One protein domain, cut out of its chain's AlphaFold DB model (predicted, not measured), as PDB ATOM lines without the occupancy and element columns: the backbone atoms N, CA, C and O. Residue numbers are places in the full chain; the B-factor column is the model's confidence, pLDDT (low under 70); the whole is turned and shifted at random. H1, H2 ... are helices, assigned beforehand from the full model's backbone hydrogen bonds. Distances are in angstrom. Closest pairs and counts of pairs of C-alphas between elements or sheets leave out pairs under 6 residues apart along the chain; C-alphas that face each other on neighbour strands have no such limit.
ATOM      1  N   PRO A   2     129.988 109.833 183.078       88.19
ATOM      2  CA  PRO A   2     129.998 111.206 183.583       88.19
ATOM      3  C   PRO A   2     131.216 111.974 183.044       88.19
ATOM      4  O   PRO A   2     132.272 111.380 182.820       88.19
ATOM      5  N   ALA A   3     131.059 113.287 182.848       86.06
ATOM      6  CA  ALA A   3     132.074 114.168 182.258       86.06
ATOM      7  C   ALA A   3     133.429 114.069 182.974       86.06
ATOM      8  O   ALA A   3     134.456 113.878 182.334       86.06
ATOM      9  N   ALA A   4     133.409 114.071 184.311       89.12
ATOM     10  CA  ALA A   4     134.601 113.946 185.145       89.12
ATOM     11  C   ALA A   4     135.392 112.648 184.891       89.12
ATOM     12  O   ALA A   4     136.619 112.664 184.879       89.12
ATOM     13  N   SER A   5     134.715 111.520 184.640       90.38
ATOM     14  CA  SER A   5     135.399 110.256 184.328       90.38
ATOM     15  C   SER A   5     136.028 110.271 182.937       90.38
ATOM     16  O   SER A   5     137.112 109.727 182.758       90.38
ATOM     17  N   ILE A   6     135.372 110.907 181.960       90.62
ATOM     18  CA  ILE A   6     135.926 111.074 180.608       90.62
ATOM     19  C   ILE A   6     137.168 111.971 180.675       90.62
ATOM     20  O   ILE A   6     138.228 111.582 180.192       90.62
ATOM     21  N   ALA A   7     137.057 113.119 181.347       91.56
ATOM     22  CA  ALA A   7     138.158 114.046 181.584       91.56
ATOM     23  C   ALA A   7     139.353 113.370 182.269       91.56
ATOM     24  O   ALA A   7     140.488 113.544 181.832       91.56
ATOM     25  N   GLN A   8     139.108 112.548 183.294       91.94
ATOM     26  CA  GLN A   8     140.165 111.818 183.990       91.94
ATOM     27  C   GLN A   8     140.888 110.821 183.074       91.94
ATOM     28  O   GLN A   8     142.117 110.809 183.043       91.94
ATOM     29  N   ILE A   9     140.154 110.016 182.298       91.06
ATOM     30  CA  ILE A   9     140.756 109.045 181.369       91.06
ATOM     31  C   ILE A   9     141.593 109.766 180.308       91.06
ATOM     32  O   ILE A   9     142.712 109.341 180.009       91.06
ATOM     33  N   LEU A  10     141.075 110.868 179.761       90.44
ATOM     34  CA  LEU A  10     141.796 111.684 178.788       90.44
ATOM     35  C   LEU A  10     143.072 112.268 179.405       90.44
ATOM     36  O   LEU A  10     144.148 112.071 178.844       90.44
ATOM     37  N   ALA A  11     142.983 112.893 180.579       91.38
ATOM     38  CA  ALA A  11     144.126 113.483 181.275       91.38
ATOM     39  C   ALA A  11     145.211 112.437 181.601       91.38
ATOM     40  O   ALA A  11     146.393 112.662 181.343       91.38
ATOM     41  N   GLU A  12     144.825 111.258 182.097       91.06
ATOM     42  CA  GLU A  12     145.761 110.160 182.372       91.06
ATOM     43  C   GLU A  12     146.398 109.600 181.093       91.06
ATOM     44  O   GLU A  12     147.582 109.245 181.090       91.06
ATOM     45  N   SER A  13     145.638 109.511 179.995       89.81
ATOM     46  CA  SER A  13     146.179 109.090 178.698       89.81
ATOM     47  C   SER A  13     147.190 110.101 178.152       89.81
ATOM     48  O   SER A  13     148.237 109.697 177.642       89.81
ATOM     49  N   PHE A  14     146.927 111.393 178.354       89.75
ATOM     50  CA  PHE A  14     147.805 112.476 177.934       89.75
ATOM     51  C   PHE A  14     149.102 112.506 178.737       89.75
ATOM     52  O   PHE A  14     150.181 112.566 178.157       89.75
ATOM     53  N   LEU A  15     149.024 112.344 180.062       90.25
ATOM     54  CA  LEU A  15     150.211 112.214 180.908       90.25
ATOM     55  C   LEU A  15     151.078 111.013 180.491       90.25
ATOM     56  O   LEU A  15     152.298 111.140 180.401       90.25
ATOM     57  N   LYS A  16     150.477 109.854 180.189       89.25
ATOM     58  CA  LYS A  16     151.223 108.684 179.683       89.25
ATOM     59  C   LYS A  16     151.927 108.992 178.360       89.25
ATOM     60  O   LYS A  16     153.077 108.588 178.184       89.25
ATOM     61  N   GLY A  17     151.258 109.717 177.463       87.56
ATOM     62  CA  GLY A  17     151.844 110.195 176.213       87.56
ATOM     63  C   GLY A  17     153.006 111.156 176.431       87.56
ATOM     64  O   GLY A  17     154.085 110.925 175.888       87.56
ATOM     65  N   LEU A  18     152.828 112.173 177.274       87.62
ATOM     66  CA  LEU A  18     153.869 113.140 177.629       87.62
ATOM     67  C   LEU A  18     155.103 112.466 178.235       87.62
ATOM     68  O   LEU A  18     156.224 112.758 177.831       87.62
ATOM     69  N   LEU A  19     154.921 111.524 179.165       88.88
ATOM     70  CA  LEU A  19     156.035 110.798 179.782       88.88
ATOM     71  C   LEU A  19     156.797 109.936 178.765       88.88
ATOM     72  O   LEU A  19     158.023 109.833 178.838       88.88
ATOM     73  N   ALA A  20     156.090 109.320 177.814       86.25
ATOM     74  CA  ALA A  20     156.719 108.574 176.729       86.25
ATOM     75  C   ALA A  20     157.491 109.504 175.779       86.25
ATOM     76  O   ALA A  20     158.632 109.203 175.430       86.25
ATOM     77  N   ALA A  21     156.909 110.653 175.422       85.19
ATOM     78  CA  ALA A  21     157.551 111.663 174.585       85.19
ATOM     79  C   ALA A  21     158.803 112.249 175.255       85.19
ATOM     80  O   ALA A  21     159.843 112.358 174.612       85.19
ATOM     81  N   HIS A  22     158.741 112.539 176.558       84.62
ATOM     82  CA  HIS A  22     159.878 113.016 177.342       84.62
ATOM     83  C   HIS A  22     161.028 112.004 177.364       84.62
ATOM     84  O   HIS A  22     162.177 112.365 177.134       84.62
ATOM     85  N   ARG A  23     160.733 110.716 177.585       84.69
ATOM     86  CA  ARG A  23     161.751 109.649 177.538       84.69
ATOM     87  C   ARG A  23     162.337 109.446 176.141       84.69
ATOM     88  O   ARG A  23     163.485 109.033 176.030       84.69
ATOM     89  N   GLY A  24     161.549 109.704 175.100       78.19
ATOM     90  CA  GLY A  24     161.967 109.591 173.705       78.19
ATOM     91  C   GLY A  24     162.622 110.848 173.125       78.19
ATOM     92  O   GLY A  24     163.048 110.803 171.979       78.19
ATOM     93  N   GLY A  25     162.700 111.957 173.873       76.88
ATOM     94  CA  GLY A  25     163.264 113.223 173.386       76.88
ATOM     95  C   GLY A  25     162.370 114.004 172.413       76.88
ATOM     96  O   GLY A  25     162.832 114.957 171.799       76.88
ATOM     97  N   TYR A  26     161.090 113.647 172.284       74.06
ATOM     98  CA  TYR A  26     160.158 114.247 171.314       74.06
ATOM     99  C   TYR A  26     159.466 115.527 171.815       74.06
ATOM    100  O   TYR A  26     158.700 116.146 171.083       74.06
ATOM    101  N   MET A  27     159.702 115.941 173.066       72.44
ATOM    102  CA  MET A  27     158.987 117.071 173.689       72.44
ATOM    103  C   MET A  27     159.186 118.404 172.955       72.44
ATOM    104  O   MET A  27     158.267 119.218 172.911       72.44
ATOM    105  N   GLU A  28     160.361 118.623 172.361       63.31
ATOM    106  CA  GLU A  28     160.665 119.854 171.621       63.31
ATOM    107  C   GLU A  28     160.184 119.802 170.160       63.31
ATOM    108  O   GLU A  28     159.970 120.844 169.539       63.31
ATOM    109  N   SER A  29     159.933 118.605 169.615       62.62
ATOM    110  CA  SER A  29     159.550 118.379 168.220       62.62
ATOM    111  C   SER A  29     158.073 117.995 168.066       62.62
ATOM    112  O   SER A  29     157.725 116.947 167.526       62.62
ATOM    113  N   GLN A  30     157.151 118.897 168.435       61.09
ATOM    114  CA  GLN A  30     155.698 118.676 168.254       61.09
ATOM    115  C   GLN A  30     155.261 118.439 166.787       61.09
ATOM    116  O   GLN A  30     154.131 118.016 166.539       61.09
ATOM    117  N   LYS A  31     156.150 118.684 165.812       56.66
ATOM    118  CA  LYS A  31     155.931 118.446 164.375       56.66
ATOM    119  C   LYS A  31     156.368 117.049 163.898       56.66
ATOM    120  O   LYS A  31     155.878 116.602 162.865       56.66
ATOM    121  N   GLU A  32     157.243 116.345 164.618       59.25
ATOM    122  CA  GLU A  32     157.763 115.025 164.218       59.25
ATOM    123  C   GLU A  32     156.840 113.894 164.670       59.25
ATOM    124  O   GLU A  32     156.270 113.972 165.762       59.25
ATOM    125  N   GLU A  33     156.646 112.859 163.837       57.97
ATOM    126  CA  GLU A  33     155.874 111.657 164.196       57.97
ATOM    127  C   GLU A  33     156.449 111.030 165.475       57.97
ATOM    128  O   GLU A  33     157.503 110.401 165.469       57.97
ATOM    129  N   GLY A  34     155.768 111.277 166.597       59.50
ATOM    130  CA  GLY A  34     156.187 110.819 167.916       59.50
ATOM    131  C   GLY A  34     155.724 109.391 168.221       59.50
ATOM    132  O   GLY A  34     155.261 108.677 167.330       59.50
ATOM    133  N   PRO A  35     155.798 108.960 169.492       59.28
ATOM    134  CA  PRO A  35     155.440 107.602 169.889       59.28
ATOM    135  C   PRO A  35     153.944 107.326 169.670       59.28
ATOM    136  O   PRO A  35     153.093 107.643 170.504       59.28
ATOM    137  N   ALA A  36     153.614 106.698 168.544       57.09
ATOM    138  CA  ALA A  36     152.298 106.115 168.327       57.09
ATOM    139  C   ALA A  36     152.082 104.943 169.309       57.09
ATOM    140  O   ALA A  36     153.024 104.187 169.565       57.09
ATOM    141  N   PRO A  37     150.869 104.742 169.861       57.78
ATOM    142  CA  PRO A  37     149.608 105.436 169.584       57.78
ATOM    143  C   PRO A  37     149.211 106.447 170.687       57.78
ATOM    144  O   PRO A  37     148.026 106.592 170.985       57.78
ATOM    145  N   LEU A  38     150.167 107.092 171.365       67.69
ATOM    146  CA  LEU A  38     149.864 107.908 172.547       67.69
ATOM    147  C   LEU A  38     149.490 109.355 172.188       67.69
ATOM    148  O   LEU A  38     150.126 109.989 171.349       67.69
ATOM    149  N   LEU A  39     148.475 109.891 172.872       68.94
ATOM    150  CA  LEU A  39     148.069 111.295 172.780       68.94
ATOM    151  C   LEU A  39     149.061 112.147 173.568       68.94
ATOM    152  O   LEU A  39     149.004 112.174 174.790       68.94
ATOM    153  N   TRP A  40     149.991 112.807 172.888       77.75
ATOM    154  CA  TRP A  40     150.972 113.679 173.552       77.75
ATOM    155  C   TRP A  40     151.087 115.062 172.908       77.75
ATOM    156  O   TRP A  40     151.510 116.008 173.564       77.75
ATOM    157  N   ARG A  41     150.675 115.209 171.642       80.31
ATOM    158  CA  ARG A  41     150.624 116.507 170.969       80.31
ATOM    159  C   ARG A  41     149.404 117.295 171.416       80.31
ATOM    160  O   ARG A  41     148.306 116.744 171.519       80.31
ATOM    161  N   PHE A  42     149.592 118.600 171.579       82.25
ATOM    162  CA  PHE A  42     148.528 119.513 171.989       82.25
ATOM    163  C   PHE A  42     147.334 119.455 171.020       82.25
ATOM    164  O   PHE A  42     146.197 119.253 171.435       82.25
ATOM    165  N   SER A  43     147.605 119.512 169.712       83.19
ATOM    166  CA  SER A  43     146.586 119.469 168.652       83.19
ATOM    167  C   SER A  43     145.775 118.175 168.625       83.19
ATOM    168  O   SER A  43     144.592 118.191 168.291       83.19
ATOM    169  N   ASP A  44     146.414 117.045 168.934       84.44
ATOM    170  CA  ASP A  44     145.734 115.755 168.936       84.44
ATOM    171  C   ASP A  44     144.845 115.659 170.165       84.44
ATOM    172  O   ASP A  44     143.674 115.315 170.032       84.44
ATOM    173  N   PHE A  45     145.345 116.059 171.337       87.94
ATOM    174  CA  PHE A  45     144.549 116.079 172.559       87.94
ATOM    175  C   PHE A  45     143.280 116.930 172.421       87.94
ATOM    176  O   PHE A  45     142.214 116.476 172.832       87.94
ATOM    177  N   LEU A  46     143.363 118.111 171.795       87.19
ATOM    178  CA  LEU A  46     142.199 118.980 171.583       87.19
ATOM    179  C   LEU A  46     141.061 118.274 170.827       87.19
ATOM    180  O   LEU A  46     139.910 118.387 171.232       87.19
ATOM    181  N   LYS A  47     141.371 117.469 169.802       87.38
ATOM    182  CA  LYS A  47     140.353 116.707 169.054       87.38
ATOM    183  C   LYS A  47     139.646 115.666 169.923       87.38
ATOM    184  O   LYS A  47     138.458 115.422 169.761       87.38
ATOM    185  N   TRP A  48     140.372 115.027 170.842       86.75
ATOM    186  CA  TRP A  48     139.791 114.040 171.759       86.75
ATOM    187  C   TRP A  48     139.063 114.692 172.937       86.75
ATOM    188  O   TRP A  48     138.128 114.102 173.478       86.75
ATOM    189  N   ALA A  49     139.457 115.908 173.316       87.62
ATOM    190  CA  ALA A  49     138.807 116.688 174.359       87.62
ATOM    191  C   ALA A  49     137.350 117.041 174.011       87.62
ATOM    192  O   ALA A  49     136.526 117.092 174.923       87.62
ATOM    193  N   GLU A  50     137.006 117.160 172.721       88.00
ATOM    194  CA  GLU A  50     135.625 117.359 172.238       88.00
ATOM    195  C   GLU A  50     134.650 116.254 172.692       88.00
ATOM    196  O   GLU A  50     133.440 116.464 172.745       88.00
ATOM    197  N   LEU A  51     135.153 115.067 173.059       87.19
ATOM    198  CA  LEU A  51     134.329 113.974 173.586       87.19
ATOM    199  C   LEU A  51     133.815 114.238 175.007       87.19
ATOM    200  O   LEU A  51     132.878 113.573 175.460       87.19
ATOM    201  N   CYS A  52     134.442 115.157 175.744       88.75
ATOM    202  CA  CYS A  52     134.003 115.520 177.079       88.75
ATOM    203  C   CYS A  52     132.950 116.637 176.995       88.75
ATOM    204  O   CYS A  52     133.228 117.694 176.434       88.75
ATOM    205  N   PRO A  53     131.767 116.481 177.612       85.62
ATOM    206  CA  PRO A  53     130.715 117.496 177.544       85.62
ATOM    207  C   PRO A  53     131.008 118.751 178.390       85.62
ATOM    208  O   PRO A  53     130.202 119.675 178.394       85.62
ATOM    209  N   SER A  54     132.109 118.769 179.152       90.50
ATOM    210  CA  SER A  54     132.501 119.877 180.026       90.50
ATOM    211  C   SER A  54     134.014 120.096 179.962       90.50
ATOM    212  O   SER A  54     134.789 119.328 180.532       90.50
ATOM    213  N   GLU A  55     134.429 121.169 179.292       89.12
ATOM    214  CA  GLU A  55     135.818 121.639 179.233       89.12
ATOM    215  C   GLU A  55     136.464 121.913 180.602       89.12
ATOM    216  O   GLU A  55     137.604 121.479 180.800       89.12
ATOM    217  N   PRO A  56     135.797 122.552 181.592       91.00
ATOM    218  CA  PRO A  56     136.454 122.824 182.866       91.00
ATOM    219  C   PRO A  56     136.813 121.533 183.604       91.00
ATOM    220  O   PRO A  56     137.831 121.498 184.285       91.00
ATOM    221  N   GLU A  57     136.040 120.451 183.462       91.69
ATOM    222  CA  GLU A  57     136.372 119.152 184.072       91.69
ATOM    223  C   GLU A  57     137.702 118.593 183.545       91.69
ATOM    224  O   GLU A  57     138.449 117.976 184.306       91.69
ATOM    225  N   ILE A  58     138.043 118.860 182.278       92.56
ATOM    226  CA  ILE A  58     139.345 118.502 181.698       92.56
ATOM    227  C   ILE A  58     140.460 119.289 182.386       92.56
ATOM    228  O   ILE A  58     141.430 118.687 182.847       92.56
ATOM    229  N   GLY A  59     140.296 120.608 182.525       92.44
ATOM    230  CA  GLY A  59     141.247 121.455 183.249       92.44
ATOM    231  C   GLY A  59     141.469 120.982 184.689       92.44
ATOM    232  O   GLY A  59     142.608 120.801 185.114       92.44
ATOM    233  N   HIS A  60     140.394 120.672 185.424       93.56
ATOM    234  CA  HIS A  60     140.495 120.146 186.791       93.56
ATOM    235  C   HIS A  60     141.178 118.775 186.854       93.56
ATOM    236  O   HIS A  60     141.948 118.525 187.784       93.56
ATOM    237  N   ALA A  61     140.907 117.879 185.900       92.69
ATOM    238  CA  ALA A  61     141.542 116.566 185.844       92.69
ATOM    239  C   ALA A  61     143.054 116.679 185.591       92.69
ATOM    240  O   ALA A  61     143.836 116.038 186.293       92.69
ATOM    241  N   LEU A  62     143.467 117.534 184.651       92.88
ATOM    242  CA  LEU A  62     144.875 117.807 184.351       92.88
ATOM    243  C   LEU A  62     145.595 118.446 185.547       92.88
ATOM    244  O   LEU A  62     146.657 117.974 185.954       92.88
ATOM    245  N   LEU A  63     144.987 119.460 186.167       93.12
ATOM    246  CA  LEU A  63     145.559 120.137 187.330       93.12
ATOM    247  C   LEU A  63     145.695 119.190 188.531       93.12
ATOM    248  O   LEU A  63     146.692 119.229 189.255       93.12
ATOM    249  N   ARG A  64     144.725 118.283 188.718       92.81
ATOM    250  CA  ARG A  64     144.780 117.251 189.759       92.81
ATOM    251  C   ARG A  64     145.976 116.326 189.564       92.81
ATOM    252  O   ARG A  64     146.624 116.015 190.554       92.81
ATOM    253  N   LEU A  65     146.308 115.940 188.329       91.75
ATOM    254  CA  LEU A  65     147.496 115.122 188.063       91.75
ATOM    255  C   LEU A  65     148.780 115.829 188.510       91.75
ATOM    256  O   LEU A  65     149.589 115.210 189.191       91.75
ATOM    257  N   VAL A  66     148.937 117.122 188.210       90.62
ATOM    258  CA  VAL A  66     150.109 117.909 188.652       90.62
ATOM    259  C   VAL A  66     150.164 118.033 190.180       90.62
ATOM    260  O   VAL A  66     151.243 118.023 190.772       90.62
ATOM    261  N   ALA A  67     149.007 118.134 190.838       89.00
ATOM    262  CA  ALA A  67     148.924 118.269 192.290       89.00
ATOM    263  C   ALA A  67     149.139 116.948 193.052       89.00
ATOM    264  O   ALA A  67     149.683 116.973 194.156       89.00
ATOM    265  N   THR A  68     148.690 115.805 192.516       87.38
ATOM    266  CA  THR A  68     148.688 114.525 193.248       87.38
ATOM    267  C   THR A  68     149.804 113.570 192.849       87.38
ATOM    268  O   THR A  68     150.206 112.740 193.663       87.38
ATOM    269  N   CYS A  69     150.287 113.623 191.608       80.69
ATOM    270  CA  CYS A  69     151.338 112.720 191.153       80.69
ATOM    271  C   CYS A  69     152.720 113.239 191.568       80.69
ATOM    272  O   CYS A  69     153.063 114.394 191.341       80.69
ATOM    273  N   GLN A  70     153.531 112.358 192.154       76.56
ATOM    274  CA  GLN A  70     154.928 112.633 192.493       76.56
ATOM    275  C   GLN A  70     155.860 112.065 191.412       76.56
ATOM    276  O   GLN A  70     155.594 110.990 190.872       76.56
ATOM    277  N   GLY A  71     156.958 112.766 191.113       79.50
ATOM    278  CA  GLY A  71     157.987 112.299 190.171       79.50
ATOM    279  C   GLY A  71     157.665 112.516 188.688       79.50
ATOM    280  O   GLY A  71     158.221 111.819 187.838       79.50
ATOM    281  N   ILE A  72     156.765 113.450 188.363       86.00
ATOM    282  CA  ILE A  72     156.579 113.909 186.983       86.00
ATOM    283  C   ILE A  72     157.752 114.850 186.633       86.00
ATOM    284  O   ILE A  72     158.043 115.748 187.419       86.00
ATOM    285  N   PRO A  73     158.429 114.682 185.479       89.19
ATOM    286  CA  PRO A  73     159.449 115.628 185.029       89.19
ATOM    287  C   PRO A  73     158.873 117.037 184.850       89.19
ATOM    288  O   PRO A  73     157.764 117.182 184.330       89.19
ATOM    289  N   HIS A  74     159.647 118.071 185.185       90.00
ATOM    290  CA  HIS A  74     159.204 119.470 185.124       90.00
ATOM    291  C   HIS A  74     158.623 119.872 183.761       90.00
ATOM    292  O   HIS A  74     157.583 120.526 183.695       90.00
ATOM    293  N   ALA A  75     159.220 119.403 182.663       87.44
ATOM    294  CA  ALA A  75     158.712 119.660 181.317       87.44
ATOM    295  C   ALA A  75     157.287 119.113 181.096       87.44
ATOM    296  O   ALA A  75     156.468 119.759 180.448       87.44
ATOM    297  N   CYS A  76     156.959 117.944 181.656       89.44
ATOM    298  CA  CYS A  76     155.613 117.376 181.569       89.44
ATOM    299  C   CYS A  76     154.626 118.117 182.482       89.44
ATOM    300  O   CYS A  76     153.485 118.334 182.079       89.44
ATOM    301  N   GLU A  77     155.050 118.522 183.685       91.62
ATOM    302  CA  GLU A  77     154.214 119.330 184.586       91.62
ATOM    303  C   GLU A  77     153.814 120.658 183.928       91.62
ATOM    304  O   GLU A  77     152.644 121.039 183.959       91.62
ATOM    305  N   VAL A  78     154.761 121.328 183.266       91.25
ATOM    306  CA  VAL A  78     154.513 122.594 182.564       91.25
ATOM    307  C   VAL A  78     153.516 122.434 181.413       91.25
ATOM    308  O   VAL A  78     152.590 123.236 181.317       91.25
ATOM    309  N   GLU A  79     153.629 121.399 180.575       90.50
ATOM    310  CA  GLU A  79     152.657 121.184 179.488       90.50
ATOM    311  C   GLU A  79     151.249 120.865 180.017       90.50
ATOM    312  O   GLU A  79     150.256 121.328 179.453       90.50
ATOM    313  N   LEU A  80     151.138 120.141 181.140       92.00
ATOM    314  CA  LEU A  80     149.851 119.925 181.808       92.00
ATOM    315  C   LEU A  80     149.250 121.233 182.330       92.00
ATOM    316  O   LEU A  80     148.045 121.444 182.183       92.00
ATOM    317  N   LEU A  81     150.063 122.119 182.914       92.69
ATOM    318  CA  LEU A  81     149.617 123.438 183.371       92.69
ATOM    319  C   LEU A  81     149.146 124.303 182.196       92.69
ATOM    320  O   LEU A  81     148.062 124.879 182.261       92.69
ATOM    321  N   ILE A  82     149.902 124.348 181.098       91.50
ATOM    322  CA  ILE A  82     149.539 125.116 179.895       91.50
ATOM    323  C   ILE A  82     148.211 124.617 179.313       91.50
ATOM    324  O   ILE A  82     147.311 125.408 179.036       91.50
ATOM    325  N   LEU A  83     148.050 123.298 179.185       91.19
ATOM    326  CA  LEU A  83     146.817 122.703 178.676       91.19
ATOM    327  C   LEU A  83     145.631 122.932 179.627       91.19
ATOM    328  O   LEU A  83     144.530 123.237 179.173       91.19
ATOM    329  N   SER A  84     145.853 122.859 180.943       92.50
ATOM    330  CA  SER A  84     144.829 123.201 181.942       92.50
ATOM    331  C   SER A  84     144.366 124.649 181.779       92.50
ATOM    332  O   SER A  84     143.164 124.916 181.765       92.50
ATOM    333  N   HIS A  85     145.312 125.578 181.590       91.94
ATOM    334  CA  HIS A  85     145.007 126.987 181.363       91.94
ATOM    335  C   HIS A  85     144.173 127.201 180.096       91.94
ATOM    336  O   HIS A  85     143.206 127.958 180.136       91.94
ATOM    337  N   HIS A  86     144.495 126.505 179.003       90.75
ATOM    338  CA  HIS A  86     143.729 126.584 177.758       90.75
ATOM    339  C   HIS A  86     142.245 126.248 177.972       90.75
ATOM    340  O   HIS A  86     141.376 127.017 177.559       90.75
ATOM    341  N   PHE A  87     141.933 125.152 178.675       91.62
ATOM    342  CA  PHE A  87     140.540 124.797 178.971       91.62
ATOM    343  C   PHE A  87     139.865 125.780 179.927       91.62
ATOM    344  O   PHE A  87     138.698 126.103 179.728       91.62
ATOM    345  N   TYR A  88     140.581 126.315 180.921       92.56
ATOM    346  CA  TYR A  88     140.018 127.346 181.796       92.56
ATOM    347  C   TYR A  88     139.735 128.662 181.064       92.56
ATOM    348  O   TYR A  88     138.712 129.290 181.341       92.56
ATOM    349  N   LYS A  89     140.597 129.064 180.119       88.62
ATOM    350  CA  LYS A  89     140.391 130.236 179.252       88.62
ATOM    351  C   LYS A  89     139.181 130.018 178.339       88.62
ATOM    352  O   LYS A  89     138.299 130.872 178.312       88.62
ATOM    353  N   SER A  90     139.100 128.862 177.674       88.00
ATOM    354  CA  SER A  90     137.987 128.491 176.783       88.00
ATOM    355  C   SER A  90     136.639 128.452 177.514       88.00
ATOM    356  O   SER A  90     135.650 129.016 177.048       88.00
ATOM    357  N   SER A  91     136.611 127.894 178.727       89.50
ATOM    358  CA  SER A  91     135.390 127.781 179.525       89.50
ATOM    359  C   SER A  91     135.104 128.990 180.432       89.50
ATOM    360  O   SER A  91     134.210 128.903 181.275       89.50
ATOM    361  N   ALA A  92     135.900 130.065 180.356       88.31
ATOM    362  CA  ALA A  92     135.850 131.231 181.251       88.31
ATOM    363  C   ALA A  92     135.846 130.890 182.766       88.31
ATOM    364  O   ALA A  92     135.195 131.553 183.577       88.31
ATOM    365  N   CYS A  93     136.572 129.844 183.175       90.50
ATOM    366  CA  CYS A  93     136.634 129.392 184.566       90.50
ATOM    367  C   CYS A  93     137.706 130.161 185.359       90.50
ATOM    368  O   CYS A  93     138.831 129.691 185.514       90.50
ATOM    369  N   LEU A  94     137.352 131.336 185.889       88.06
ATOM    370  CA  LEU A  94     138.279 132.199 186.644       88.06
ATOM    371  C   LEU A  94     138.872 131.507 187.882       88.06
ATOM    372  O   LEU A  94     140.085 131.515 188.059       88.06
ATOM    373  N   TYR A  95     138.042 130.811 188.667       89.75
ATOM    374  CA  TYR A  95     138.508 130.048 189.832       89.75
ATOM    375  C   TYR A  95     139.558 128.990 189.464       89.75
ATOM    376  O   TYR A  95     140.489 128.753 190.228       89.75
ATOM    377  N   GLY A  96     139.430 128.356 188.293       89.06
ATOM    378  CA  GLY A  96     140.418 127.396 187.802       89.06
ATOM    379  C   GLY A  96     141.763 128.056 187.495       89.06
ATOM    380  O   GLY A  96     142.810 127.495 187.816       89.06
ATOM    381  N   VAL A  97     141.741 129.272 186.936       89.00
ATOM    382  CA  VAL A  97     142.953 130.064 186.677       89.00
ATOM    383  C   VAL A  97     143.649 130.451 187.982       89.00
ATOM    384  O   VAL A  97     144.861 130.280 188.070       89.00
ATOM    385  N   ASP A  98     142.909 130.893 189.000       89.44
ATOM    386  CA  ASP A  98     143.491 131.269 190.298       89.44
ATOM    387  C   ASP A  98     144.197 130.075 190.962       89.44
ATOM    388  O   ASP A  98     145.360 130.167 191.357       89.44
ATOM    389  N   VAL A  99     143.541 128.908 190.995       91.88
ATOM    390  CA  VAL A  99     144.128 127.680 191.561       91.88
ATOM    391  C   VAL A  99     145.350 127.218 190.756       91.88
ATOM    392  O   VAL A  99     146.315 126.708 191.329       91.88
ATOM    393  N   LEU A 100     145.337 127.399 189.433       92.31
ATOM    394  CA  LEU A 100     146.480 127.098 188.574       92.31
ATOM    395  C   LEU A 100     147.676 127.997 188.890       92.31
ATOM    396  O   LEU A 100     148.795 127.494 188.982       92.31
ATOM    397  N   VAL A 101     147.452 129.299 189.075       90.69
ATOM    398  CA  VAL A 101     148.507 130.261 189.421       90.69
ATOM    399  C   VAL A 101     149.090 129.949 190.800       90.69
ATOM    400  O   VAL A 101     150.311 129.911 190.939       90.69
ATOM    401  N   ASP A 102     148.254 129.617 191.786       91.25
ATOM    402  CA  ASP A 102     148.708 129.185 193.114       91.25
ATOM    403  C   ASP A 102     149.549 127.901 193.061       91.25
ATOM    404  O   ASP A 102     150.534 127.748 193.793       91.25
ATOM    405  N   LEU A 103     149.169 126.947 192.204       91.06
ATOM    406  CA  LEU A 103     149.940 125.721 192.012       91.06
ATOM    407  C   LEU A 103     151.273 126.008 191.313       91.06
ATOM    408  O   LEU A 103     152.305 125.494 191.745       91.06
ATOM    409  N   ALA A 104     151.262 126.849 190.276       90.31
ATOM    410  CA  ALA A 104     152.471 127.298 189.596       90.31
ATOM    411  C   ALA A 104     153.422 127.988 190.582       90.31
ATOM    412  O   ALA A 104     154.600 127.645 190.621       90.31
ATOM    413  N   PHE A 105     152.911 128.874 191.440       89.19
ATOM    414  CA  PHE A 105     153.693 129.548 192.475       89.19
ATOM    415  C   PHE A 105     154.422 128.556 193.393       89.19
ATOM    416  O   PHE A 105     155.629 128.665 193.583       89.19
ATOM    417  N   LYS A 106     153.726 127.524 193.888       90.00
ATOM    418  CA  LYS A 106     154.330 126.484 194.747       90.00
ATOM    419  C   LYS A 106     155.392 125.644 194.035       90.00
ATOM    420  O   LYS A 106     156.298 125.131 194.683       90.00
ATOM    421  N   LYS A 107     155.259 125.454 192.721       88.19
ATOM    422  CA  LYS A 107     156.182 124.646 191.909       88.19
ATOM    423  C   LYS A 107     157.414 125.425 191.454       88.19
ATOM    424  O   LYS A 107     158.467 124.828 191.256       88.19
ATOM    425  N   VAL A 108     157.307 126.746 191.331       89.56
ATOM    426  CA  VAL A 108     158.395 127.610 190.854       89.56
ATOM    427  C   VAL A 108     159.640 127.501 191.732       89.56
ATOM    428  O   VAL A 108     160.732 127.416 191.184       89.56
ATOM    429  N   GLU A 109     159.503 127.407 193.059       87.31
ATOM    430  CA  GLU A 109     160.659 127.220 193.954       87.31
ATOM    431  C   GLU A 109     161.452 125.944 193.631       87.31
ATOM    432  O   GLU A 109     162.682 125.972 193.619       87.31
TER     433      GLU A 109
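Overview. This is residues 2 to 109 of the 439 residues of the protein "Spatacsin_C domain-containing protein" of Solanum tuberosum (UniProt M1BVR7). The longest helix, H1, slants across one side of a three-helix bundle, H3, H4 and H5, whose centres make a triangle. Short H2 folds back beside H1 after a long loop, residues 25 to 41. The 108 printed residues hold five named helices, H1 to H5 in chain order, and no named strand: all helix. The whole is compact, with a radius of gyration of the C-alphas of 13.2 A and spans of 36 by 35 by 21 A.

Along the chain. Find C-alpha 3 at (132.074, 114.168, 182.258), where H1, residues 3 to 24, begins; it runs 31.4 A to C-alpha 24 at (161.967, 109.591, 173.705). H2 is residues 42 to 49, 10.4 A; H3 is 55 to 68, 20.3 A; H4 is 74 to 90, 24.5 A. H5, residues 94 to 109, runs 24.1 A to C-alpha 109 at (160.659, 127.220, 193.954).

Arrangement. Look from H1 at Ala 7, whose C-alpha is 4.6 A from that of Ile 58: residues 3 to 12 alone touch H3, at a steep tilt of 54 degrees. H1 and H2 form a helical hairpin, closest at the C-alphas of Phe 14 and Phe 45, 7.2 A. H3, H4 and H5 make an up and down bundle, each running against the one before. H3 and H4 touch closest at the C-alphas of Gly 59 and Ser 84, 4.2 A; H4 and H5 at those of Tyr 88 and Gly 96, 6.0 A. H1 and H5 are apart. Every O i to N i+4 pair is within hydrogen-bond range in H1, H3 and H4; H2 has 3 of 4, H5 11 of 12.

Size, cuts and confidence. The C-alphas of Pro 2 and Glu 109, 36.1 A, are the farthest apart. The printed part has no cut. The link H1 to H2 is long; the others are tight. Look to residues 28 to 39 for pLDDT under 70.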